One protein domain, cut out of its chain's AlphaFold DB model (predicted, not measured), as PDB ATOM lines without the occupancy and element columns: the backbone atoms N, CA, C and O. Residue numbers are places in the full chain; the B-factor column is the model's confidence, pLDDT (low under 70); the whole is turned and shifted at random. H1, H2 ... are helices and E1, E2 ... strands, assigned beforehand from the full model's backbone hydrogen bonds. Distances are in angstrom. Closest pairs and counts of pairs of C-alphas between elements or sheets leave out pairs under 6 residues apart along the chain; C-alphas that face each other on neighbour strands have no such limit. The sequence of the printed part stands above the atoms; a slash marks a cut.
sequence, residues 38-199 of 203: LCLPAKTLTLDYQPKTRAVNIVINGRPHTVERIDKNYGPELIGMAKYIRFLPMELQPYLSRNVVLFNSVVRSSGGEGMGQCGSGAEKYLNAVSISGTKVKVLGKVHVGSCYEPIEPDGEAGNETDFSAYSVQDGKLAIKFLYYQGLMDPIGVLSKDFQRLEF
ATOM      1  N   LEU A  38      -4.835  49.351  20.464       87.25
ATOM      2  CA  LEU A  38      -5.512  48.493  21.428       87.25
ATOM      3  C   LEU A  38      -6.521  49.309  22.233       87.25
ATOM      4  O   LEU A  38      -6.187  50.343  22.823       87.25
ATOM      5  N   CYS A  39      -7.749  48.796  22.280       82.44
ATOM      6  CA  CYS A  39      -8.859  49.352  23.045       82.44
ATOM      7  C   CYS A  39      -8.861  48.713  24.425       82.44
ATOM      8  O   CYS A  39      -9.303  47.576  24.581       82.44
ATOM      9  N   LEU A  40      -8.391  49.438  25.436       84.12
ATOM     10  CA  LEU A  40      -8.550  49.023  26.825       84.12
ATOM     11  C   LEU A  40      -9.721  49.799  27.449       84.12
ATOM     12  O   LEU A  40      -9.934  50.956  27.085       84.12
ATOM     13  N   PRO A  41     -10.447  49.235  28.434       79.38
ATOM     14  CA  PRO A  41     -11.655  49.858  28.994       79.38
ATOM     15  C   PRO A  41     -11.510  51.319  29.461       79.38
ATOM     16  O   PRO A  41     -12.488  52.054  29.473       79.38
ATOM     17  N   ALA A  42     -10.302  51.747  29.849       80.12
ATOM     18  CA  ALA A  42     -10.029  53.091  30.372       80.12
ATOM     19  C   ALA A  42      -8.979  53.884  29.572       80.12
ATOM     20  O   ALA A  42      -8.620  54.997  29.960       80.12
ATOM     21  N   LYS A  43      -8.410  53.302  28.510       84.44
ATOM     22  CA  LYS A  43      -7.361  53.956  27.721       84.44
ATOM     23  C   LYS A  43      -7.288  53.378  26.315       84.44
ATOM     24  O   LYS A  43      -7.383  52.167  26.133       84.44
ATOM     25  N   THR A  44      -7.016  54.242  25.350       85.25
ATOM     26  CA  THR A  44      -6.638  53.813  24.004       85.25
ATOM     27  C   THR A  44      -5.128  53.883  23.883       85.25
ATOM     28  O   THR A  44      -4.507  54.881  24.267       85.25
ATOM     29  N   LEU A  45      -4.548  52.805  23.369       90.62
ATOM     30  CA  LEU A  45      -3.138  52.739  23.024       90.62
ATOM     31  C   LEU A  45      -3.004  52.779  21.512       90.62
ATOM     32  O   LEU A  45      -3.704  52.035  20.831       90.62
ATOM     33  N   THR A  46      -2.068  53.577  21.011       91.38
ATOM     34  CA  THR A  46      -1.693  53.579  19.594       91.38
ATOM     35  C   THR A  46      -0.199  53.327  19.462       91.38
ATOM     36  O   THR A  46       0.589  53.896  20.216       91.38
ATOM     37  N   LEU A  47       0.201  52.484  18.514       92.19
ATOM     38  CA  LEU A  47       1.590  52.236  18.162       92.19
ATOM     39  C   LEU A  47       1.938  53.009  16.889       92.19
ATOM     40  O   LEU A  47       1.451  52.713  15.792       92.19
ATOM     41  N   ASP A  48       2.793  54.007  17.055       91.62
ATOM     42  CA  ASP A  48       3.228  54.915  16.002       91.62
ATOM     43  C   ASP A  48       4.706  54.676  15.683       91.62
ATOM     44  O   ASP A  48       5.561  54.743  16.568       91.62
ATOM     45  N   TYR A  49       5.004  54.404  14.415       93.56
ATOM     46  CA  TYR A  49       6.367  54.398  13.903       93.56
ATOM     47  C   TYR A  49       6.577  55.646  13.057       93.56
ATOM     48  O   TYR A  49       5.862  55.861  12.082       93.56
ATOM     49  N   GLN A  50       7.587  56.444  13.402       94.25
ATOM     50  CA  GLN A  50       7.909  57.686  12.705       94.25
ATOM     51  C   GLN A  50       9.149  57.496  11.824       94.25
ATOM     52  O   GLN A  50      10.259  57.584  12.346       94.25
ATOM     53  N   PRO A  51       9.030  57.321  10.493       91.38
ATOM     54  CA  PRO A  51      10.179  56.984   9.642       91.38
ATOM     55  C   PRO A  51      11.295  58.037   9.654       91.38
ATOM     56  O   PRO A  51      12.472  57.711   9.554       91.38
ATOM     57  N   LYS A  52      10.943  59.320   9.820       91.75
ATOM     58  CA  LYS A  52      11.922  60.422   9.845       91.75
ATOM     59  C   LYS A  52      12.846  60.367  11.064       91.75
ATOM     60  O   LYS A  52      14.035  60.639  10.940       91.75
ATOM     61  N   THR A  53      12.291  60.060  12.236       94.38
ATOM     62  CA  THR A  53      13.018  60.014  13.518       94.38
ATOM     63  C   THR A  53      13.387  58.591  13.931       94.38
ATOM     64  O   THR A  53      14.136  58.415  14.888       94.38
ATOM     65  N   ARG A  54      12.849  57.591  13.223       94.44
ATOM     66  CA  ARG A  54      12.948  56.153  13.495       94.44
ATOM     67  C   ARG A  54      12.596  55.787  14.932       94.44
ATOM     68  O   ARG A  54      13.177  54.886  15.533       94.44
ATOM     69  N   ALA A  55      11.637  56.520  15.486       96.88
ATOM     70  CA  ALA A  55      11.108  56.281  16.814       96.88
ATOM     71  C   ALA A  55       9.870  55.388  16.724       96.88
ATOM     72  O   ALA A  55       8.944  55.681  15.963       96.88
ATOM     73  N   VAL A  56       9.847  54.337  17.539       96.69
ATOM     74  CA  VAL A  56       8.632  53.587  17.858       96.69
ATOM     75  C   VAL A  56       8.063  54.173  19.141       96.69
ATOM     76  O   VAL A  56       8.728  54.192  20.181       96.69
ATOM     77  N   ASN A  57       6.834  54.669  19.067       96.00
ATOM     78  CA  ASN A  57       6.140  55.301  20.174       96.00
ATOM     79  C   ASN A  57       4.872  54.526  20.516       96.00
ATOM     80  O   ASN A  57       4.077  54.202  19.638       96.00
ATOM     81  N   ILE A  58       4.642  54.316  21.809       94.38
ATOM     82  CA  ILE A  58       3.313  53.991  22.324       94.38
ATOM     83  C   ILE A  58       2.664  55.296  22.770       94.38
ATOM     84  O   ILE A  58       3.174  55.988  23.652       94.38
ATOM     85  N   VAL A  59       1.541  55.639  22.155       92.25
ATOM     86  CA  VAL A  59       0.717  56.790  22.511       92.25
ATOM     87  C   VAL A  59      -0.369  56.324  23.470       92.25
ATOM     88  O   VAL A  59      -1.188  55.482  23.113       92.25
ATOM     89  N   ILE A  60      -0.381  56.874  24.684       90.44
ATOM     90  CA  ILE A  60      -1.379  56.568  25.715       90.44
ATOM     91  C   ILE A  60      -2.217  57.818  25.938       90.44
ATOM     92  O   ILE A  60      -1.694  58.830  26.404       90.44
ATOM     93  N   ASN A  61      -3.510  57.766  25.600       84.69
ATOM     94  CA  ASN A  61      -4.421  58.913  25.730       84.69
ATOM     95  C   ASN A  61      -3.829  60.205  25.115       84.69
ATOM     96  O   ASN A  61      -3.808  61.263  25.744       84.69
ATOM     97  N   GLY A  62      -3.259  60.090  23.911       84.94
ATOM     98  CA  GLY A  62      -2.643  61.201  23.174       84.94
ATOM     99  C   GLY A  62      -1.218  61.584  23.600       84.94
ATOM    100  O   GLY A  62      -0.613  62.444  22.964       84.94
ATOM    101  N   ARG A  63      -0.641  60.961  24.637       89.06
ATOM    102  CA  ARG A  63       0.735  61.243  25.086       89.06
ATOM    103  C   ARG A  63       1.720  60.214  24.524       89.06
ATOM    104  O   ARG A  63       1.570  59.032  24.835       89.06
ATOM    105  N   PRO A  64       2.715  60.618  23.713       93.06
ATOM    106  CA  PRO A  64       3.679  59.690  23.136       93.06
ATOM    107  C   PRO A  64       4.754  59.282  24.149       93.06
ATOM    108  O   PRO A  64       5.308  60.113  24.872       93.06
ATOM    109  N   HIS A  65       5.101  58.000  24.137       95.06
ATOM    110  CA  HIS A  65       6.215  57.432  24.880       95.06
ATOM    111  C   HIS A  65       7.091  56.609  23.937       95.06
ATOM    112  O   HIS A  65       6.656  55.578  23.427       95.06
ATOM    113  N   THR A  66       8.328  57.051  23.712       95.75
ATOM    114  CA  THR A  66       9.284  56.313  22.879       95.75
ATOM    115  C   THR A  66       9.726  55.036  23.586       95.75
ATOM    116  O   THR A  66      10.260  55.099  24.693       95.75
ATOM    117  N   VAL A  67       9.509  53.890  22.940       95.94
ATOM    118  CA  VAL A  67       9.910  52.563  23.437       95.94
ATOM    119  C   VAL A  67      11.138  52.023  22.715       95.94
ATOM    120  O   VAL A  67      11.888  51.242  23.289       95.94
ATOM    121  N   GLU A  68      11.387  52.481  21.489       95.75
ATOM    122  CA  GLU A  68      12.545  52.082  20.696       95.75
ATOM    123  C   GLU A  68      12.974  53.232  19.773       95.75
ATOM    124  O   GLU A  68      12.137  53.979  19.257       95.75
ATOM    125  N   ARG A  69      14.286  53.379  19.567       96.38
ATOM    126  CA  ARG A  69      14.866  54.192  18.494       96.38
ATOM    127  C   ARG A  69      15.726  53.284  17.632       96.38
ATOM    128  O   ARG A  69      16.638  52.653  18.155       96.38
ATOM    129  N   ILE A  70      15.415  53.224  16.345       95.12
ATOM    130  CA  ILE A  70      16.098  52.365  15.381       95.12
ATOM    131  C   ILE A  70      17.177  53.189  14.680       95.12
ATOM    132  O   ILE A  70      16.923  54.309  14.223       95.12
ATOM    133  N   ASP A  71      18.386  52.642  14.592       93.19
ATOM    134  CA  ASP A  71      19.499  53.301  13.915       93.19
ATOM    135  C   ASP A  71      19.193  53.590  12.442       93.19
ATOM    136  O   ASP A  71      18.462  52.854  11.775       93.19
ATOM    137  N   LYS A  72      19.799  54.662  11.906       88.44
ATOM    138  CA  LYS A  72      19.488  55.185  10.560       88.44
ATOM    139  C   LYS A  72      19.499  54.108   9.475       88.44
ATOM    140  O   LYS A  72      18.645  54.103   8.596       88.44
ATOM    141  N   ASN A  73      20.478  53.220   9.546       88.75
ATOM    142  CA  ASN A  73      20.759  52.241   8.504       88.75
ATOM    143  C   ASN A  73      19.947  50.945   8.661       88.75
ATOM    144  O   ASN A  73      20.073  50.052   7.827       88.75
ATOM    145  N   TYR A  74      19.137  50.851   9.719       92.38
ATOM    146  CA  TYR A  74      18.405  49.650  10.118       92.38
ATOM    147  C   TYR A  74      16.881  49.856  10.102       92.38
ATOM    148  O   TYR A  74      16.124  49.001  10.563       92.38
ATOM    149  N   GLY A  75      16.417  50.993   9.577       92.31
ATOM    150  CA  GLY A  75      15.002  51.342   9.531       92.31
ATOM    151  C   GLY A  75      14.166  50.314   8.747       92.31
ATOM    152  O   GLY A  75      14.530  49.960   7.622       92.31
ATOM    153  N   PRO A  76      13.029  49.837   9.286       91.62
ATOM    154  CA  PRO A  76      12.174  48.861   8.607       91.62
ATOM    155  C   PRO A  76      11.449  49.429   7.377       91.62
ATOM    156  O   PRO A  76      10.967  48.670   6.536       91.62
ATOM    157  N   GLU A  77      11.374  50.754   7.229       91.31
ATOM    158  CA  GLU A  77      10.899  51.423   6.014       91.31
ATOM    159  C   GLU A  77      11.776  51.117   4.796       91.31
ATOM    160  O   GLU A  77      11.266  51.082   3.680       91.31
ATOM    161  N   LEU A  78      13.064  50.832   5.009       88.69
ATOM    162  CA  LEU A  78      14.034  50.555   3.945       88.69
ATOM    163  C   LEU A  78      13.814  49.188   3.278       88.69
ATOM    164  O   LEU A  78      14.361  48.920   2.213       88.69
ATOM    165  N   ILE A  79      13.013  48.326   3.908       86.94
ATOM    166  CA  ILE A  79      12.684  46.972   3.439       86.94
ATOM    167  C   ILE A  79      11.169  46.741   3.340       86.94
ATOM    168  O   ILE A  79      10.717  45.606   3.244       86.94
ATOM    169  N   GLY A  80      10.364  47.807   3.410       87.69
ATOM    170  CA  GLY A  80       8.904  47.713   3.308       87.69
ATOM    171  C   GLY A  80       8.221  46.980   4.472       87.69
ATOM    172  O   GLY A  80       7.086  46.528   4.328       87.69
ATOM    173  N   MET A  81       8.879  46.865   5.631       88.75
ATOM    174  CA  MET A  81       8.392  46.092   6.784       88.75
ATOM    175  C   MET A  81       7.868  46.959   7.934       88.75
ATOM    176  O   MET A  81       7.418  46.417   8.934       88.75
ATOM    177  N   ALA A  82       7.842  48.292   7.811       89.94
ATOM    178  CA  ALA A  82       7.366  49.193   8.877       89.94
ATOM    179  C   ALA A  82       5.973  48.821   9.439       89.94
ATOM    180  O   ALA A  82       5.694  48.996  10.623       89.94
ATOM    181  N   LYS A  83       5.119  48.237   8.595       86.50
ATOM    182  CA  LYS A  83       3.790  47.712   8.928       86.50
ATOM    183  C   LYS A  83       3.773  46.580   9.974       86.50
ATOM    184  O   LYS A  83       2.766  46.394  10.648       86.50
ATOM    185  N   TYR A  84       4.888  45.870  10.164       88.50
ATOM    186  CA  TYR A  84       5.056  44.845  11.205       88.50
ATOM    187  C   TYR A  84       5.297  45.417  12.599       88.50
ATOM    188  O   TYR A  84       5.226  44.677  13.576       88.50
ATOM    189  N   ILE A  85       5.533  46.727  12.715       93.19
ATOM    190  CA  ILE A  85       5.484  47.402  14.008       93.19
ATOM    191  C   ILE A  85       4.009  47.531  14.400       93.19
ATOM    192  O   ILE A  85       3.330  48.468  13.960       93.19
ATOM    193  N   ARG A  86       3.497  46.562  15.166       92.62
ATOM    194  CA  ARG A  86       2.069  46.423  15.508       92.62
ATOM    195  C   ARG A  86       1.862  45.723  16.850       92.62
ATOM    196  O   ARG A  86       2.638  44.845  17.216       92.62
ATOM    197  N   PHE A  87       0.809  46.079  17.575       94.31
ATOM    198  CA  PHE A  87       0.341  45.313  18.727       94.31
ATOM    199  C   PHE A  87      -0.109  43.911  18.311       94.31
ATOM    200  O   PHE A  87      -0.581  43.710  17.190       94.31
ATOM    201  N   LEU A  88      -0.004  42.956  19.238       93.31
ATOM    202  CA  LEU A  88      -0.726  41.694  19.090       93.31
ATOM    203  C   LEU A  88      -2.237  41.924  19.312       93.31
ATOM    204  O   LEU A  88      -2.585  42.777  20.136       93.31
ATOM    205  N   PRO A  89      -3.123  41.169  18.638       90.50
ATOM    206  CA  PRO A  89      -4.567  41.157  18.879       90.50
ATOM    207  C   PRO A  89      -4.928  40.958  20.352       90.50
ATOM    208  O   PRO A  89      -4.156  40.362  21.099       90.50
ATOM    209  N   MET A  90      -6.107  41.423  20.777       90.06
ATOM    210  CA  MET A  90      -6.535  41.387  22.187       90.06
ATOM    211  C   MET A  90      -6.519  39.975  22.788       90.06
ATOM    212  O   MET A  90      -6.131  39.798  23.941       90.06
ATOM    213  N   GLU A  91      -6.886  38.965  22.004       91.88
ATOM    214  CA  GLU A  91      -6.846  37.549  22.372       91.88
ATOM    215  C   GLU A  91      -5.421  37.020  22.623       91.88
ATOM    216  O   GLU A  91      -5.242  36.034  23.334       91.88
ATOM    217  N   LEU A  92      -4.399  37.713  22.111       95.25
ATOM    218  CA  LEU A  92      -2.975  37.422  22.288       95.25
ATOM    219  C   LEU A  92      -2.298  38.387  23.280       95.25
ATOM    220  O   LEU A  92      -1.075  38.534  23.286       95.25
ATOM    221  N   GLN A  93      -3.078  39.030  24.156       95.75
ATOM    222  CA  GLN A  93      -2.591  39.933  25.208       95.75
ATOM    223  C   GLN A  93      -2.812  39.352  26.624       95.75
ATOM    224  O   GLN A  93      -3.521  39.944  27.444       95.75
ATOM    225  N   PRO A  94      -2.192  38.210  26.984       97.19
ATOM    226  CA  PRO A  94      -2.500  37.514  28.240       97.19
ATOM    227  C   PRO A  94      -2.061  38.271  29.508       97.19
ATOM    228  O   PRO A  94      -2.480  37.936  30.614       97.19
ATOM    229  N   TYR A  95      -1.234  39.312  29.375       96.94
ATOM    230  CA  TYR A  95      -0.654  40.046  30.505       96.94
ATOM    231  C   TYR A  95      -1.328  41.398  30.797       96.94
ATOM    232  O   TYR A  95      -0.830  42.165  31.630       96.94
ATOM    233  N   LEU A  96      -2.479  41.693  30.177       93.69
ATOM    234  CA  LEU A  96      -3.195  42.964  30.372       93.69
ATOM    235  C   LEU A  96      -3.591  43.228  31.824       93.69
ATOM    236  O   LEU A  96      -3.499  44.366  32.281       93.69
ATOM    237  N   SER A  97      -3.961  42.191  32.581       92.69
ATOM    238  CA  SER A  97      -4.284  42.302  34.015       92.69
ATOM    239  C   SER A  97      -3.106  42.809  34.855       92.69
ATOM    240  O   SER A  97      -3.297  43.421  35.903       92.69
ATOM    241  N   ARG A  98      -1.873  42.621  34.367       93.94
ATOM    242  CA  ARG A  98      -0.629  43.134  34.958       93.94
ATOM    243  C   ARG A  98      -0.208  44.481  34.367       93.94
ATOM    244  O   ARG A  98       0.895  44.940  34.652       93.94
ATOM    245  N   ASN A  99      -1.065  45.118  33.564       94.50
ATOM    246  CA  ASN A  99      -0.760  46.326  32.797       94.50
ATOM    247  C   ASN A  99       0.462  46.149  31.880       94.50
ATOM    248  O   ASN A  99       1.275  47.065  31.751       94.50
ATOM    249  N   VAL A 100       0.603  44.974  31.262       96.69
ATOM    250  CA  VAL A 100       1.648  44.699  30.271       96.69
ATOM    251  C   VAL A 100       1.000  44.459  28.916       96.69
ATOM    252  O   VAL A 100       0.057  43.678  28.814       96.69
ATOM    253  N   VAL A 101       1.517  45.135  27.893       96.31
ATOM    254  CA  VAL A 101       1.098  44.978  26.496       96.31
ATOM    255  C   VAL A 101       2.234  44.413  25.661       96.31
ATOM    256  O   VAL A 101       3.407  44.705  25.915       96.31
ATOM    257  N   LEU A 102       1.866  43.613  24.669       97.56
ATOM    258  CA  LEU A 102       2.770  42.957  23.740       97.56
ATOM    259  C   LEU A 102       2.645  43.571  22.346       97.56
ATOM    260  O   LEU A 102       1.535  43.804  21.857       97.56
ATOM    261  N   PHE A 103       3.772  43.817  21.692       96.06
ATOM    262  CA  PHE A 103       3.789  44.272  20.306       96.06
ATOM    263  C   PHE A 103       5.011  43.737  19.566       96.06
ATOM    264  O   PHE A 103       6.070  43.538  20.162       96.06
ATOM    265  N   ASN A 104       4.869  43.542  18.262       95.50
ATOM    266  CA  ASN A 104       5.979  43.193  17.396       95.50
ATOM    267  C   ASN A 104       6.699  44.467  16.948       95.50
ATOM    268  O   ASN A 104       6.056  45.454  16.590       95.50
ATOM    269  N   SER A 105       8.030  44.451  16.961       95.12
ATOM    270  CA  SER A 105       8.862  45.424  16.253       95.12
ATOM    271  C   SER A 105       9.758  44.719  15.249       95.12
ATOM    272  O   SER A 105       9.935  43.502  15.288       95.12
ATOM    273  N   VAL A 106      10.282  45.486  14.302       93.62
ATOM    274  CA  VAL A 106      11.127  44.966  13.236       93.62
ATOM    275  C   VAL A 106      12.206  45.977  12.901       93.62
ATOM    276  O   VAL A 106      11.964  47.186  12.901       93.62
ATOM    277  N   VAL A 107      13.390  45.468  12.593       93.94
ATOM    278  CA  VAL A 107      14.503  46.233  12.035       93.94
ATOM    279  C   VAL A 107      15.031  45.503  10.806       93.94
ATOM    280  O   VAL A 107      14.826  44.299  10.643       93.94
ATOM    281  N   ARG A 108      15.707  46.229   9.923       91.12
ATOM    282  CA  ARG A 108      16.470  45.621   8.832       91.12
ATOM    283  C   ARG A 108      17.640  44.835   9.417       91.12
ATOM    284  O   ARG A 108      18.270  45.308  10.354       91.12
ATOM    285  N   SER A 109      17.953  43.669   8.862       88.50
ATOM    286  CA  SER A 109      18.999  42.797   9.415       88.50
ATOM    287  C   SER A 109      20.417  43.353   9.268       88.50
ATOM    288  O   SER A 109      21.249  43.177  10.152       88.50
ATOM    289  N   SER A 110      20.701  44.076   8.183       85.69
ATOM    290  CA  SER A 110      21.983  44.756   7.963       85.69
ATOM    291  C   SER A 110      21.822  46.270   7.896       85.69
ATOM    292  O   SER A 110      20.725  46.786   7.683       85.69
ATOM    293  N   GLY A 111      22.933  46.999   8.026       81.94
ATOM    294  CA  GLY A 111      22.996  48.438   7.766       81.94
ATOM    295  C   GLY A 111      23.078  48.751   6.265       81.94
ATOM    296  O   GLY A 111      23.736  48.027   5.520       81.94
ATOM    297  N   GLY A 112      22.375  49.777   5.779       78.06
ATOM    298  CA  GLY A 112      22.424  50.208   4.375       78.06
ATOM    299  C   GLY A 112      21.237  51.079   3.967       78.06
ATOM    300  O   GLY A 112      20.354  51.339   4.774       78.06
ATOM    301  N   GLU A 113      21.227  51.533   2.710       66.56
ATOM    302  CA  GLU A 113      20.195  52.440   2.164       66.56
ATOM    303  C   GLU A 113      19.384  51.811   1.001       66.56
ATOM    304  O   GLU A 113      18.549  52.480   0.399       66.56
ATOM    305  N   GLY A 114      19.618  50.530   0.667       60.16
ATOM    306  CA  GLY A 114      19.048  49.856  -0.512       60.16
ATOM    307  C   GLY A 114      17.906  48.865  -0.230       60.16
ATOM    308  O   GLY A 114      17.833  48.263   0.844       60.16
ATOM    309  N   MET A 115      17.061  48.652  -1.246       56.25
ATOM    310  CA  MET A 115      15.964  47.674  -1.266       56.25
ATOM    311  C   MET A 115      16.522  46.266  -1.547       56.25
ATOM    312  O   MET A 115      16.979  45.987  -2.648       56.25
ATOM    313  N   GLY A 116      16.517  45.411  -0.521       53.66
ATOM    314  CA  GLY A 116      16.678  43.948  -0.541       53.66
ATOM    315  C   GLY A 116      17.346  43.248  -1.740       53.66
ATOM    316  O   GLY A 116      16.675  42.907  -2.707       53.66
ATOM    317  N   GLN A 117      18.607  42.836  -1.578       44.38
ATOM    318  CA  GLN A 117      19.065  41.508  -2.023       44.38
ATOM    319  C   GLN A 117      19.724  40.780  -0.838       44.38
ATOM    320  O   GLN A 117      20.078  41.439   0.147       44.38
ATOM    321  N   CYS A 118      19.768  39.439  -0.900       47.56
ATOM    322  CA  CYS A 118      20.125  38.501   0.178       47.56
ATOM    323  C   CYS A 118      21.086  39.090   1.230       47.56
ATOM    324  O   CYS A 118      22.174  39.550   0.896       47.56
ATOM    325  N   GLY A 119      20.664  39.085   2.501       57.06
ATOM    326  CA  GLY A 119      21.380  39.725   3.617       57.06
ATOM    327  C   GLY A 119      20.792  41.065   4.079       57.06
ATOM    328  O   GLY A 119      21.392  41.740   4.909       57.06
ATOM    329  N   SER A 120      19.626  41.463   3.566       63.19
ATOM    330  CA  SER A 120      18.901  42.694   3.930       63.19
ATOM    331  C   SER A 120      17.465  42.398   4.390       63.19
ATOM    332  O   SER A 120      16.552  43.144   4.044       63.19
ATOM    333  N   GLY A 121      17.245  41.268   5.068       82.94
ATOM    334  CA  GLY A 121      15.922  40.853   5.534       82.94
ATOM    335  C   GLY A 121      15.458  41.611   6.775       82.94
ATOM    336  O   GLY A 121      15.860  42.753   7.013       82.94
ATOM    337  N   ALA A 122      14.591  40.971   7.551       89.12
ATOM    338  CA  ALA A 122      14.023  41.520   8.770       89.12
ATOM    339  C   ALA A 122      14.478  40.720   9.994       89.12
ATOM    340  O   ALA A 122      14.373  39.496   9.996       89.12
ATOM    341  N   GLU A 123      14.877  41.427  11.050       93.00
ATOM    342  CA  GLU A 123      14.925  40.877  12.406       93.00
ATOM    343  C   GLU A 123      13.662  41.340  13.137       93.00
ATOM    344  O   GLU A 123      13.389  42.542  13.244       93.00
ATOM    345  N   LYS A 124      12.862  40.380  13.592       93.75
ATOM    346  CA  LYS A 124      11.554  40.581  14.216       93.75
ATOM    347  C   LYS A 124      11.661  40.330  15.710       93.75
ATOM    348  O   LYS A 124      12.236  39.334  16.151       93.75
ATOM    349  N   TYR A 125      11.040  41.196  16.496       96.62
ATOM    350  CA  TYR A 125      11.069  41.114  17.948       96.62
ATOM    351  C   TYR A 125       9.677  41.186  18.540       96.62
ATOM    352  O   TYR A 125       8.877  42.026  18.140       96.62
ATOM    353  N   LEU A 126       9.439  40.384  19.571       97.62
ATOM    354  CA  LEU A 126       8.317  40.554  20.474       97.62
ATOM    355  C   LEU A 126       8.753  41.429  21.651       97.62
ATOM    356  O   LEU A 126       9.686  41.097  22.382       97.62
ATOM    357  N   ASN A 127       8.051  42.532  21.866       98.38
ATOM    358  CA  ASN A 127       8.322  43.470  22.943       98.38
ATOM    359  C   ASN A 127       7.233  43.366  24.007       98.38
ATOM    360  O   ASN A 127       6.046  43.404  23.688       98.38
ATOM    361  N   ALA A 128       7.640  43.312  25.273       98.25
ATOM    362  CA  ALA A 128       6.748  43.420  26.419       98.25
ATOM    363  C   ALA A 128       6.936  44.776  27.093       98.25
ATOM    364  O   ALA A 128       8.057  45.170  27.429       98.25
ATOM    365  N   VAL A 129       5.839  45.492  27.319       97.50
ATOM    366  CA  VAL A 129       5.885  46.862  27.819       97.50
ATOM    367  C   VAL A 129       4.882  47.087  28.939       97.50
ATOM    368  O   VAL A 129       3.696  46.815  28.786       97.50
ATOM    369  N   SER A 130       5.351  47.645  30.057       96.31
ATOM    370  CA  SER A 130       4.486  48.097  31.145       96.31
ATOM    371  C   SER A 130       3.859  49.456  30.834       96.31
ATOM    372  O   SER A 130       4.553  50.413  30.476       96.31
ATOM    373  N   ILE A 131       2.546  49.532  31.051       93.12
ATOM    374  CA  ILE A 131       1.681  50.711  30.889       93.12
ATOM    375  C   ILE A 131       0.989  51.110  32.209       93.12
ATOM    376  O   ILE A 131      -0.065  51.757  32.197       93.12
ATOM    377  N   SER A 132       1.530  50.670  33.353       88.12
ATOM    378  CA  SER A 132       0.926  50.856  34.683       88.12
ATOM    379  C   SER A 132       1.158  52.242  35.294       88.12
ATOM    380  O   SER A 132       0.445  52.625  36.216       88.12
ATOM    381  N   GLY A 133       2.169  52.977  34.828       74.38
ATOM    382  CA  GLY A 133       2.605  54.245  35.414       74.38
ATOM    383  C   GLY A 133       2.491  55.437  34.466       74.38
ATOM    384  O   GLY A 133       1.951  55.352  33.368       74.38
ATOM    385  N   THR A 134       3.056  56.568  34.891       77.38
ATOM    386  CA  THR A 134       3.143  57.801  34.086       77.38
ATOM    387  C   THR A 134       4.148  57.705  32.940       77.38
ATOM    388  O   THR A 134       4.085  58.498  32.003       77.38
ATOM    389  N   LYS A 135       5.084  56.752  33.011       83.06
ATOM    390  CA  LYS A 135       6.041  56.436  31.952       83.06
ATOM    391  C   LYS A 135       5.904  54.976  31.558       83.06
ATOM    392  O   LYS A 135       5.825  54.096  32.412       83.06
ATOM    393  N   VAL A 136       5.934  54.756  30.255       91.62
ATOM    394  CA  VAL A 136       6.029  53.434  29.652       91.62
ATOM    395  C   VAL A 136       7.420  52.853  29.912       91.62
ATOM    396  O   VAL A 136       8.418  53.566  29.781       91.62
ATOM    397  N   LYS A 137       7.494  51.574  30.293       95.19
ATOM    398  CA  LYS A 137       8.760  50.863  30.530       95.19
ATOM    399  C   LYS A 137       8.824  49.602  29.677       95.19
ATOM    400  O   LYS A 137       7.971  48.730  29.825       95.19
ATOM    401  N   VAL A 138       9.862  49.484  28.850       96.56
ATOM    402  CA  VAL A 138      10.181  48.229  28.156       96.56
ATOM    403  C   VAL A 138      10.645  47.215  29.192       96.56
ATOM    404  O   VAL A 138      11.592  47.464  29.938       96.56
ATOM    405  N   LEU A 139       9.910  46.112  29.291       97.69
ATOM    406  CA  LEU A 139      10.220  45.014  30.195       97.69
ATOM    407  C   LEU A 139      11.160  44.027  29.523       97.69
ATOM    408  O   LEU A 139      12.107  43.608  30.166       97.69
ATOM    409  N   GLY A 140      10.947  43.723  28.244       97.69
ATOM    410  CA  GLY A 140      11.821  42.847  27.476       97.69
ATOM    411  C   GLY A 140      11.573  42.956  25.977       97.69
ATOM    412  O   GLY A 140      10.521  43.440  25.547       97.69
ATOM    413  N   LYS A 141      12.569  42.530  25.201       97.56
ATOM    414  CA  LYS A 141      12.568  42.499  23.738       97.56
ATOM    415  C   LYS A 141      13.188  41.176  23.306       97.56
ATOM    416  O   LYS A 141      14.388  40.977  23.461       97.56
ATOM    417  N   VAL A 142      12.356  40.272  22.809       97.19
ATOM    418  CA  VAL A 142      12.730  38.888  22.511       97.19
ATOM    419  C   VAL A 142      12.784  38.688  21.009       97.19
ATOM    420  O   VAL A 142      11.882  39.125  20.299       97.19
ATOM    421  N   HIS A 143      13.839  38.046  20.520       94.62
ATOM    422  CA  HIS A 143      14.016  37.767  19.099       94.62
ATOM    423  C   HIS A 143      13.085  36.626  18.663       94.62
ATOM    424  O   HIS A 143      13.113  35.550  19.261       94.62
ATOM    425  N   VAL A 144      12.233  36.876  17.665       94.12
ATOM    426  CA  VAL A 144      11.193  35.929  17.213       94.12
ATOM    427  C   VAL A 144      11.220  35.664  15.711       94.12
ATOM    428  O   VAL A 144      10.436  34.864  15.229       94.12
ATOM    429  N   GLY A 145      12.104  36.301  14.952       92.12
ATOM    430  CA  GLY A 145      12.286  35.994  13.539       92.12
ATOM    431  C   GLY A 145      13.566  36.623  13.030       92.12
ATOM    432  O   GLY A 145      13.818  37.781  13.350       92.12
ATOM    433  N   SER A 146      14.349  35.886  12.253       90.31
ATOM    434  CA  SER A 146      15.659  36.339  11.788       90.31
ATOM    435  C   SER A 146      15.855  36.058  10.307       90.31
ATOM    436  O   SER A 146      15.398  35.046   9.785       90.31
ATOM    437  N   CYS A 147      16.580  36.946   9.629       87.50
ATOM    438  CA  CYS A 147      17.097  36.678   8.292       87.50
ATOM    439  C   CYS A 147      18.405  35.871   8.328       87.50
ATOM    440  O   CYS A 147      18.769  35.262   7.320       87.50
ATOM    441  N   TYR A 148      19.151  35.924   9.435       85.75
ATOM    442  CA  TYR A 148      20.478  35.309   9.556       85.75
ATOM    443  C   TYR A 148      20.466  33.994  10.322       85.75
ATOM    444  O   TYR A 148      21.276  33.111  10.042       85.75
ATOM    445  N   GLU A 149      19.572  33.875  11.293       87.50
ATOM    446  CA  GLU A 149      19.438  32.699  12.138       87.50
ATOM    447  C   GLU A 149      18.233  31.861  11.690       87.50
ATOM    448  O   GLU A 149      17.264  32.412  11.163       87.50
ATOM    449  N   PRO A 150      18.242  30.533  11.914       87.75
ATOM    450  CA  PRO A 150      17.093  29.673  11.643       87.75
ATOM    451  C   PRO A 150      16.009  29.895  12.711       87.75
ATOM    452  O   PRO A 150      15.806  29.052  13.586       87.75
ATOM    453  N   ILE A 151      15.374  31.069  12.668       90.75
ATOM    454  CA  ILE A 151      14.286  31.514  13.538       90.75
ATOM    455  C   ILE A 151      13.167  32.042  12.642       90.75
ATOM    456  O   ILE A 151      13.271  33.138  12.090       90.75
ATOM    457  N   GLU A 152      12.085  31.283  12.521       90.00
ATOM    458  CA  GLU A 152      10.940  31.654  11.687       90.00
ATOM    459  C   GLU A 152       9.635  31.166  12.330       90.00
ATOM    460  O   GLU A 152       9.490  29.959  12.532       90.00
ATOM    461  N   PRO A 153       8.691  32.058  12.688       90.56
ATOM    462  CA  PRO A 153       7.364  31.662  13.158       90.56
ATOM    463  C   PRO A 153       6.582  30.917  12.069       90.56
ATOM    464  O   PRO A 153       6.607  31.308  10.902       90.56
ATOM    465  N   ASP A 154       5.853  29.871  12.451       88.50
ATOM    466  CA  ASP A 154       5.045  29.074  11.522       88.50
ATOM    467  C   ASP A 154       3.864  29.900  10.976       88.50
ATOM    468  O   ASP A 154       3.030  30.378  11.741       88.50
ATOM    469  N   GLY A 155       3.788  30.087   9.656       71.19
ATOM    470  CA  GLY A 155       2.672  30.786   9.008       71.19
ATOM    471  C   GLY A 155       2.805  32.309   8.868       71.19
ATOM    472  O   GLY A 155       1.883  32.944   8.372       71.19
ATOM    473  N   GLU A 156       3.935  32.941   9.206       63.91
ATOM    474  CA  GLU A 156       4.094  34.403   9.056       63.91
ATOM    475  C   GLU A 156       4.514  34.821   7.623       63.91
ATOM    476  O   GLU A 156       5.500  35.530   7.407       63.91
ATOM    477  N   ALA A 157       3.758  34.382   6.610       54.25
ATOM    478  CA  ALA A 157       4.072  34.561   5.187       54.25
ATOM    479  C   ALA A 157       3.670  35.947   4.633       54.25
ATOM    480  O   ALA A 157       2.899  36.071   3.682       54.25
ATOM    481  N   GLY A 158       4.195  37.029   5.212       60.50
ATOM    482  CA  GLY A 158       4.107  38.359   4.590       60.50
ATOM    483  C   GLY A 158       2.819  39.156   4.869       60.50
ATOM    484  O   GLY A 158       2.744  40.323   4.470       60.50
ATOM    485  N   ASN A 159       1.847  38.584   5.587       70.56
ATOM    486  CA  ASN A 159       0.559  39.215   5.884       70.56
ATOM    487  C   ASN A 159       0.546  39.958   7.241       70.56
ATOM    488  O   ASN A 159       1.015  39.474   8.271       70.56
ATOM    489  N   GLU A 160      -0.019  41.169   7.239       68.25
ATOM    490  CA  GLU A 160      -0.079  42.065   8.397       68.25
ATOM    491  C   GLU A 160      -1.033  41.628   9.509       68.25
ATOM    492  O   GLU A 160      -0.908  42.075  10.647       68.25
ATOM    493  N   THR A 161      -1.990  40.768   9.187       75.12
ATOM    494  CA  THR A 161      -2.996  40.271  10.135       75.12
ATOM    495  C   THR A 161      -2.779  38.812  10.499       75.12
ATOM    496  O   THR A 161      -3.604  38.219  11.199       75.12
ATOM    497  N   ASP A 162      -1.677  38.223  10.032       84.56
ATOM    498  CA  ASP A 162      -1.354  36.846  10.348       84.56
ATOM    499  C   ASP A 162      -0.653  36.757  11.702       84.56
ATOM    500  O   ASP A 162       0.426  37.313  11.920       84.56
ATOM    501  N   PHE A 163      -1.330  36.071  12.614       89.19
ATOM    502  CA  PHE A 163      -0.840  35.697  13.930       89.19
ATOM    503  C   PHE A 163      -1.067  34.199  14.175       89.19
ATOM    504  O   PHE A 163      -1.156  33.780  15.321       89.19
ATOM    505  N   SER A 164      -1.182  33.389  13.117       91.00
ATOM    506  CA  SER A 164      -1.416  31.939  13.217       91.00
ATOM    507  C   SER A 164      -0.326  31.204  14.005       91.00
ATOM    508  O   SER A 164      -0.627  30.237  14.701       91.00
ATOM    509  N   ALA A 165       0.906  31.719  13.984       92.62
ATOM    510  CA  ALA A 165       2.010  31.240  14.814       92.62
ATOM    511  C   ALA A 165       1.787  31.451  16.324       92.62
ATOM    512  O   ALA A 165       2.432  30.802  17.143       92.62
ATOM    513  N   TYR A 166       0.939  32.401  16.715       94.94
ATOM    514  CA  TYR A 166       0.813  32.878  18.086       94.94
ATOM    515  C   TYR A 166      -0.419  32.271  18.756       94.94
ATOM    516  O   TYR A 166      -1.502  32.194  18.183       94.94
ATOM    517  N   SER A 167      -0.270  31.881  20.017       96.56
ATOM    518  CA  SER A 167      -1.362  31.376  20.848       96.56
ATOM    519  C   SER A 167      -1.155  31.764  22.312       96.56
ATOM    520  O   SER A 167      -0.116  32.311  22.685       96.56
ATOM    521  N   VAL A 168      -2.148  31.499  23.159       97.12
ATOM    522  CA  VAL A 168      -2.008  31.610  24.615       97.12
ATOM    523  C   VAL A 168      -2.096  30.214  25.221       97.12
ATOM    524  O   VAL A 168      -3.100  29.529  25.042       97.12
ATOM    525  N   GLN A 169      -1.057  29.809  25.952       95.00
ATOM    526  CA  GLN A 169      -0.966  28.527  26.656       95.00
ATOM    527  C   GLN A 169      -0.670  28.795  28.132       95.00
ATOM    528  O   GLN A 169       0.240  29.560  28.454       95.00
ATOM    529  N   ASP A 170      -1.483  28.240  29.031       93.75
ATOM    530  CA  ASP A 170      -1.366  28.432  30.487       93.75
ATOM    531  C   ASP A 170      -1.247  29.907  30.919       93.75
ATOM    532  O   ASP A 170      -0.476  30.279  31.807       93.75
ATOM    533  N   GLY A 171      -2.003  30.785  30.248       95.88
ATOM    534  CA  GLY A 171      -1.993  32.227  30.512       95.88
ATOM    535  C   GLY A 171      -0.694  32.935  30.109       95.88
ATOM    536  O   GLY A 171      -0.438  34.054  30.557       95.88
ATOM    537  N   LYS A 172       0.140  32.307  29.276       97.44
ATOM    538  CA  LYS A 172       1.344  32.893  28.685       97.44
ATOM    539  C   LYS A 172       1.236  32.932  27.166       97.44
ATOM    540  O   LYS A 172       0.572  32.091  26.569       97.44
ATOM    541  N   LEU A 173       1.908  33.893  26.537       98.19
ATOM    542  CA  LEU A 173       2.018  33.908  25.081       98.19
ATOM    543  C   LEU A 173       2.948  32.771  24.636       98.19
ATOM    544  O   LEU A 173       4.064  32.663  25.145       98.19
ATOM    545  N   ALA A 174       2.496  31.971  23.680       97.50
ATOM    546  CA  ALA A 174       3.266  30.939  23.005       97.50
ATOM    547  C   ALA A 174       3.384  31.261  21.509       97.50
ATOM    548  O   ALA A 174       2.464  31.826  20.915       97.50
ATOM    549  N   ILE A 175       4.516  30.902  20.909       96.25
ATOM    550  CA  ILE A 175       4.811  31.086  19.488       96.25
ATOM    551  C   ILE A 175       5.283  29.744  18.938       96.25
ATOM    552  O   ILE A 175       6.244  29.171  19.450       96.25
ATOM    553  N   LYS A 176       4.602  29.247  17.910       95.19
ATOM    554  CA  LYS A 176       5.020  28.091  17.128       95.19
ATOM    555  C   LYS A 176       5.985  28.547  16.040       95.19
ATOM    556  O   LYS A 176       5.726  29.525  15.340       95.19
ATOM    557  N   PHE A 177       7.081  27.827  15.891       93.25
ATOM    558  CA  PHE A 177       8.125  28.121  14.923       93.25
ATOM    559  C   PHE A 177       8.218  27.011  13.882       93.25
ATOM    560  O   PHE A 177       8.077  25.835  14.203       93.25
ATOM    561  N   LEU A 178       8.492  27.402  12.641       89.62
ATOM    562  CA  LEU A 178       8.921  26.502  11.579       89.62
ATOM    563  C   LEU A 178      10.369  26.056  11.819       89.62
ATOM    564  O   LEU A 178      10.693  24.878  11.704       89.62
ATOM    565  N   TYR A 179      11.226  27.004  12.212       87.19
ATOM    566  CA  TYR A 179      12.618  26.757  12.577       87.19
ATOM    567  C   TYR A 179      12.968  27.530  13.846       87.19
ATOM    568  O   TYR A 179      12.651  28.716  13.954       87.19
ATOM    569  N   TYR A 180      13.631  26.869  14.797       88.06
ATOM    570  CA  TYR A 180      14.244  27.537  15.946       88.06
ATOM    571  C   TYR A 180      15.483  26.774  16.420       88.06
ATOM    572  O   TYR A 180      15.365  25.761  17.101       88.06
ATOM    573  N   GLN A 181      16.678  27.247  16.058       85.50
ATOM    574  CA  GLN A 181      17.966  26.776  16.607       85.50
ATOM    575  C   GLN A 181      18.142  25.237  16.668       85.50
ATOM    576  O   GLN A 181      18.692  24.700  17.628       85.50
ATOM    577  N   GLY A 182      17.683  24.515  15.642       78.81
ATOM    578  CA  GLY A 182      17.815  23.053  15.562       78.81
ATOM    579  C   GLY A 182      16.798  22.253  16.385       78.81
ATOM    580  O   GLY A 182      16.923  21.034  16.472       78.81
ATOM    581  N   LEU A 183      15.792  22.906  16.969       82.19
ATOM    582  CA  LEU A 183      14.648  22.240  17.586       82.19
ATOM    583  C   LEU A 183      13.664  21.758  16.508       82.19
ATOM    584  O   LEU A 183      13.445  22.443  15.507       82.19
ATOM    585  N   MET A 184      13.064  20.590  16.733       80.94
ATOM    586  CA  MET A 184      11.962  20.062  15.921       80.94
ATOM    587  C   MET A 184      10.626  20.577  16.462       80.94
ATOM    588  O   MET A 184      10.423  20.555  17.673       80.94
ATOM    589  N   ASP A 185       9.754  21.057  15.571       80.38
ATOM    590  CA  ASP A 185       8.445  21.658  15.881       80.38
ATOM    591  C   ASP A 185       8.419  22.585  17.123       80.38
ATOM    592  O   ASP A 185       7.587  22.417  18.021       80.38
ATOM    593  N   PRO A 186       9.329  23.579  17.219       88.94
ATOM    594  CA  PRO A 186       9.511  24.333  18.451       88.94
ATOM    595  C   PRO A 186       8.307  25.215  18.798       88.94
ATOM    596  O   PRO A 186       7.879  26.058  18.007       88.94
ATOM    597  N   ILE A 187       7.830  25.101  20.040       94.31
ATOM    598  CA  ILE A 187       6.883  26.044  20.647       94.31
ATOM    599  C   ILE A 187       7.604  26.801  21.761       94.31
ATOM    600  O   ILE A 187       7.926  26.244  22.808       94.31
ATOM    601  N   GLY A 188       7.868  28.085  21.532       95.94
ATOM    602  CA  GLY A 188       8.474  28.970  22.520       95.94
ATOM    603  C   GLY A 188       7.409  29.697  23.332       95.94
ATOM    604  O   GLY A 188       6.548  30.370  22.771       95.94
ATOM    605  N   VAL A 189       7.482  29.615  24.655       97.44
ATOM    606  CA  VAL A 189       6.582  30.298  25.590       97.44
ATOM    607  C   VAL A 189       7.301  31.489  26.215       97.44
ATOM    608  O   VAL A 189       8.416  31.364  26.714       97.44
ATOM    609  N   LEU A 190       6.676  32.665  26.229       98.00
ATOM    610  CA  LEU A 190       7.287  33.858  26.809       98.00
ATOM    611  C   LEU A 190       7.508  33.685  28.321       98.00
ATOM    612  O   LEU A 190       6.578  33.431  29.096       98.00
ATOM    613  N   SER A 191       8.764  33.849  28.737       97.06
ATOM    614  CA  SER A 191       9.194  33.784  30.138       97.06
ATOM    615  C   SER A 191       8.477  34.810  31.026       97.06
ATOM    616  O   SER A 191       8.005  35.857  30.580       97.06
ATOM    617  N   LYS A 192       8.404  34.525  32.334       94.75
ATOM    618  CA  LYS A 192       7.688  35.375  33.311       94.75
ATOM    619  C   LYS A 192       8.277  36.785  33.464       94.75
ATOM    620  O   LYS A 192       7.545  37.693  33.870       94.75
ATOM    621  N   ASP A 193       9.573  36.938  33.203       96.19
ATOM    622  CA  ASP A 193      10.317  38.202  33.238       96.19
ATOM    623  C   ASP A 193      10.400  38.892  31.864       96.19
ATOM    624  O   ASP A 193      10.936  39.999  31.767       96.19
ATOM    625  N   PHE A 194       9.817  38.267  30.832       98.00
ATOM    626  CA  PHE A 194       9.736  38.738  29.453       98.00
ATOM    627  C   PHE A 194      11.081  38.855  28.717       98.00
ATOM    628  O   PHE A 194      11.135  39.490  27.667       98.00
ATOM    629  N   GLN A 195      12.163  38.265  29.238       97.44
ATOM    630  CA  GLN A 195      13.504  38.413  28.650       97.44
ATOM    631  C   GLN A 195      13.813  37.395  27.549       97.44
ATOM    632  O   GLN A 195      14.721  37.606  26.749       97.44
ATOM    633  N   ARG A 196      13.091  36.273  27.513       96.50
ATOM    634  CA  ARG A 196      13.376  35.145  26.609       96.50
ATOM    635  C   ARG A 196      12.149  34.286  26.310       96.50
ATOM    636  O   ARG A 196      11.137  34.381  27.012       96.50
ATOM    637  N   LEU A 197      12.272  33.409  25.316       96.50
ATOM    638  CA  LEU A 197      11.373  32.267  25.133       96.50
ATOM    639  C   LEU A 197      11.899  31.061  25.918       96.50
ATOM    640  O   LEU A 197      13.101  30.805  25.964       96.50
ATOM    641  N   GLU A 198      10.984  30.345  26.554       95.50
ATOM    642  CA  GLU A 198      11.195  29.053  27.197       95.50
ATOM    643  C   GLU A 198      10.619  27.983  26.270       95.50
ATOM    644  O   GLU A 198       9.478  28.106  25.835       95.50
ATOM    645  N   PHE A 199      11.390  26.942  25.968       92.81
ATOM    646  CA  PHE A 199      10.948  25.832  25.125       92.81
ATOM    647  C   PHE A 199      10.649  24.641  26.035       92.81
ATOM    648  O   PHE A 199      11.592  23.948  26.433       92.81
TER     649      PHE A 199
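Overview. This is residues 38 to 199 of the 203 residues of an uncharacterized protein of Duganella sp. Root1480D1 (UniProt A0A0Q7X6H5). Three small strand sheets follow one another across the domain: the sheet E1 to E4 at one end, the strongly twisted sheet E5 to E7 in the middle, and the branched sheet E8 to E11 at the other end, partly face to face with the middle one as a sandwich. The short helix H1 packs beside E5, and the long stretch of residues 80 to 99 runs past the same strand, pairing briefly with it at residues 86 to 87. The 162 printed residues hold eleven named strands and one named helix in the order E1 E2 E3 E4 H1 E5 E6 E7 E8 E9 E10 E11, with neighbour strands antiparallel in each sheet. The class is mostly strand, although under half of the residues are in named elements. The whole is compact, with a radius of gyration of the C-alphas of 15.5 A and spans of 45 by 39 by 24 A.

Along the chain. E1, residues 38 to 40, begins with C-alpha 38 at (-5.512, 48.493, 21.428). E2 is residues 43 to 50, 21.7 A from first to last C-alpha; E3, residues 55 to 60, is 15.3 A; and E4, residues 63 to 69, is 17.1 A. H1 is residues 76 to 79. E5, residues 100 to 108, is 26.1 A long and begins with C-alpha 100 at (1.648, 44.699, 30.271). E6, residues 122 to 130, is 25.2 A, and E7, residues 137 to 145, is 22.9 A. E8 is residues 151 to 153 and E9 residues 166 to 169. E10, residues 172 to 180, is 18.9 A and bends by 88 degrees at residue 177. E11, residues 187 to 190, ends with C-alpha 190 at (7.287, 33.858, 26.809).

Arrangement. E1 E2 E3 E4 form a meander, each strand the antiparallel neighbour of the one before, in a strongly twisted sheet. Within hydrogen-bond range are N 40 and O 43 of the hairpin E1 and E2, 3.0 A apart, N 48 and O 57 of the hairpin E2 and E3, 2.9 A apart, and N 65 and O 58 of the hairpin E3 and E4, 2.8 A apart. The closest C-alphas of E4 and E7 are those of Val 67 and Val 138, 6.4 A apart. H1 is on the sheet E5 E6 E7 at a height of 5.4 A, over none of its strands, but only just: 2 of its 4 C-alphas fall on E5. H1 is too short for any O i to N i+4 pair; its one O i to N i+3 pair is within range. E5 E6 E7 form a second meander, with N 105 and O 125 at 2.8 A and N 128 and O 140 at 2.9 A. This sheet and the sheet E8 E9 E10 E11 make a sandwich, two sheets face to face; the parts that face each other are 11.5 A apart centre to centre, and the best planes of these parts are 8 degrees apart. E9 E10 E11 are a third meander. E10 has E8 and E9 on one side and E11 on the other side; N 152 and O 179, 3.0 A, N 167 and O 174, 2.9 A, and N 175 and O 188, 2.8 A, show the three pairings.

Size, cuts and confidence. The C-alphas farthest apart are those of Ala 42 and Cys 118, 45.1 A. The printed part has no cut. The long links are H1 to E5 with 20 residues, E5 to E6 with 13 and E8 to E9 with 12. After E11, residues 197 to 198 pair antiparallel with residues 189 to 190. The mean pLDDT of the printed part is 88.9, and residues 113 to 120, 156 to 158 and 160 are under 70.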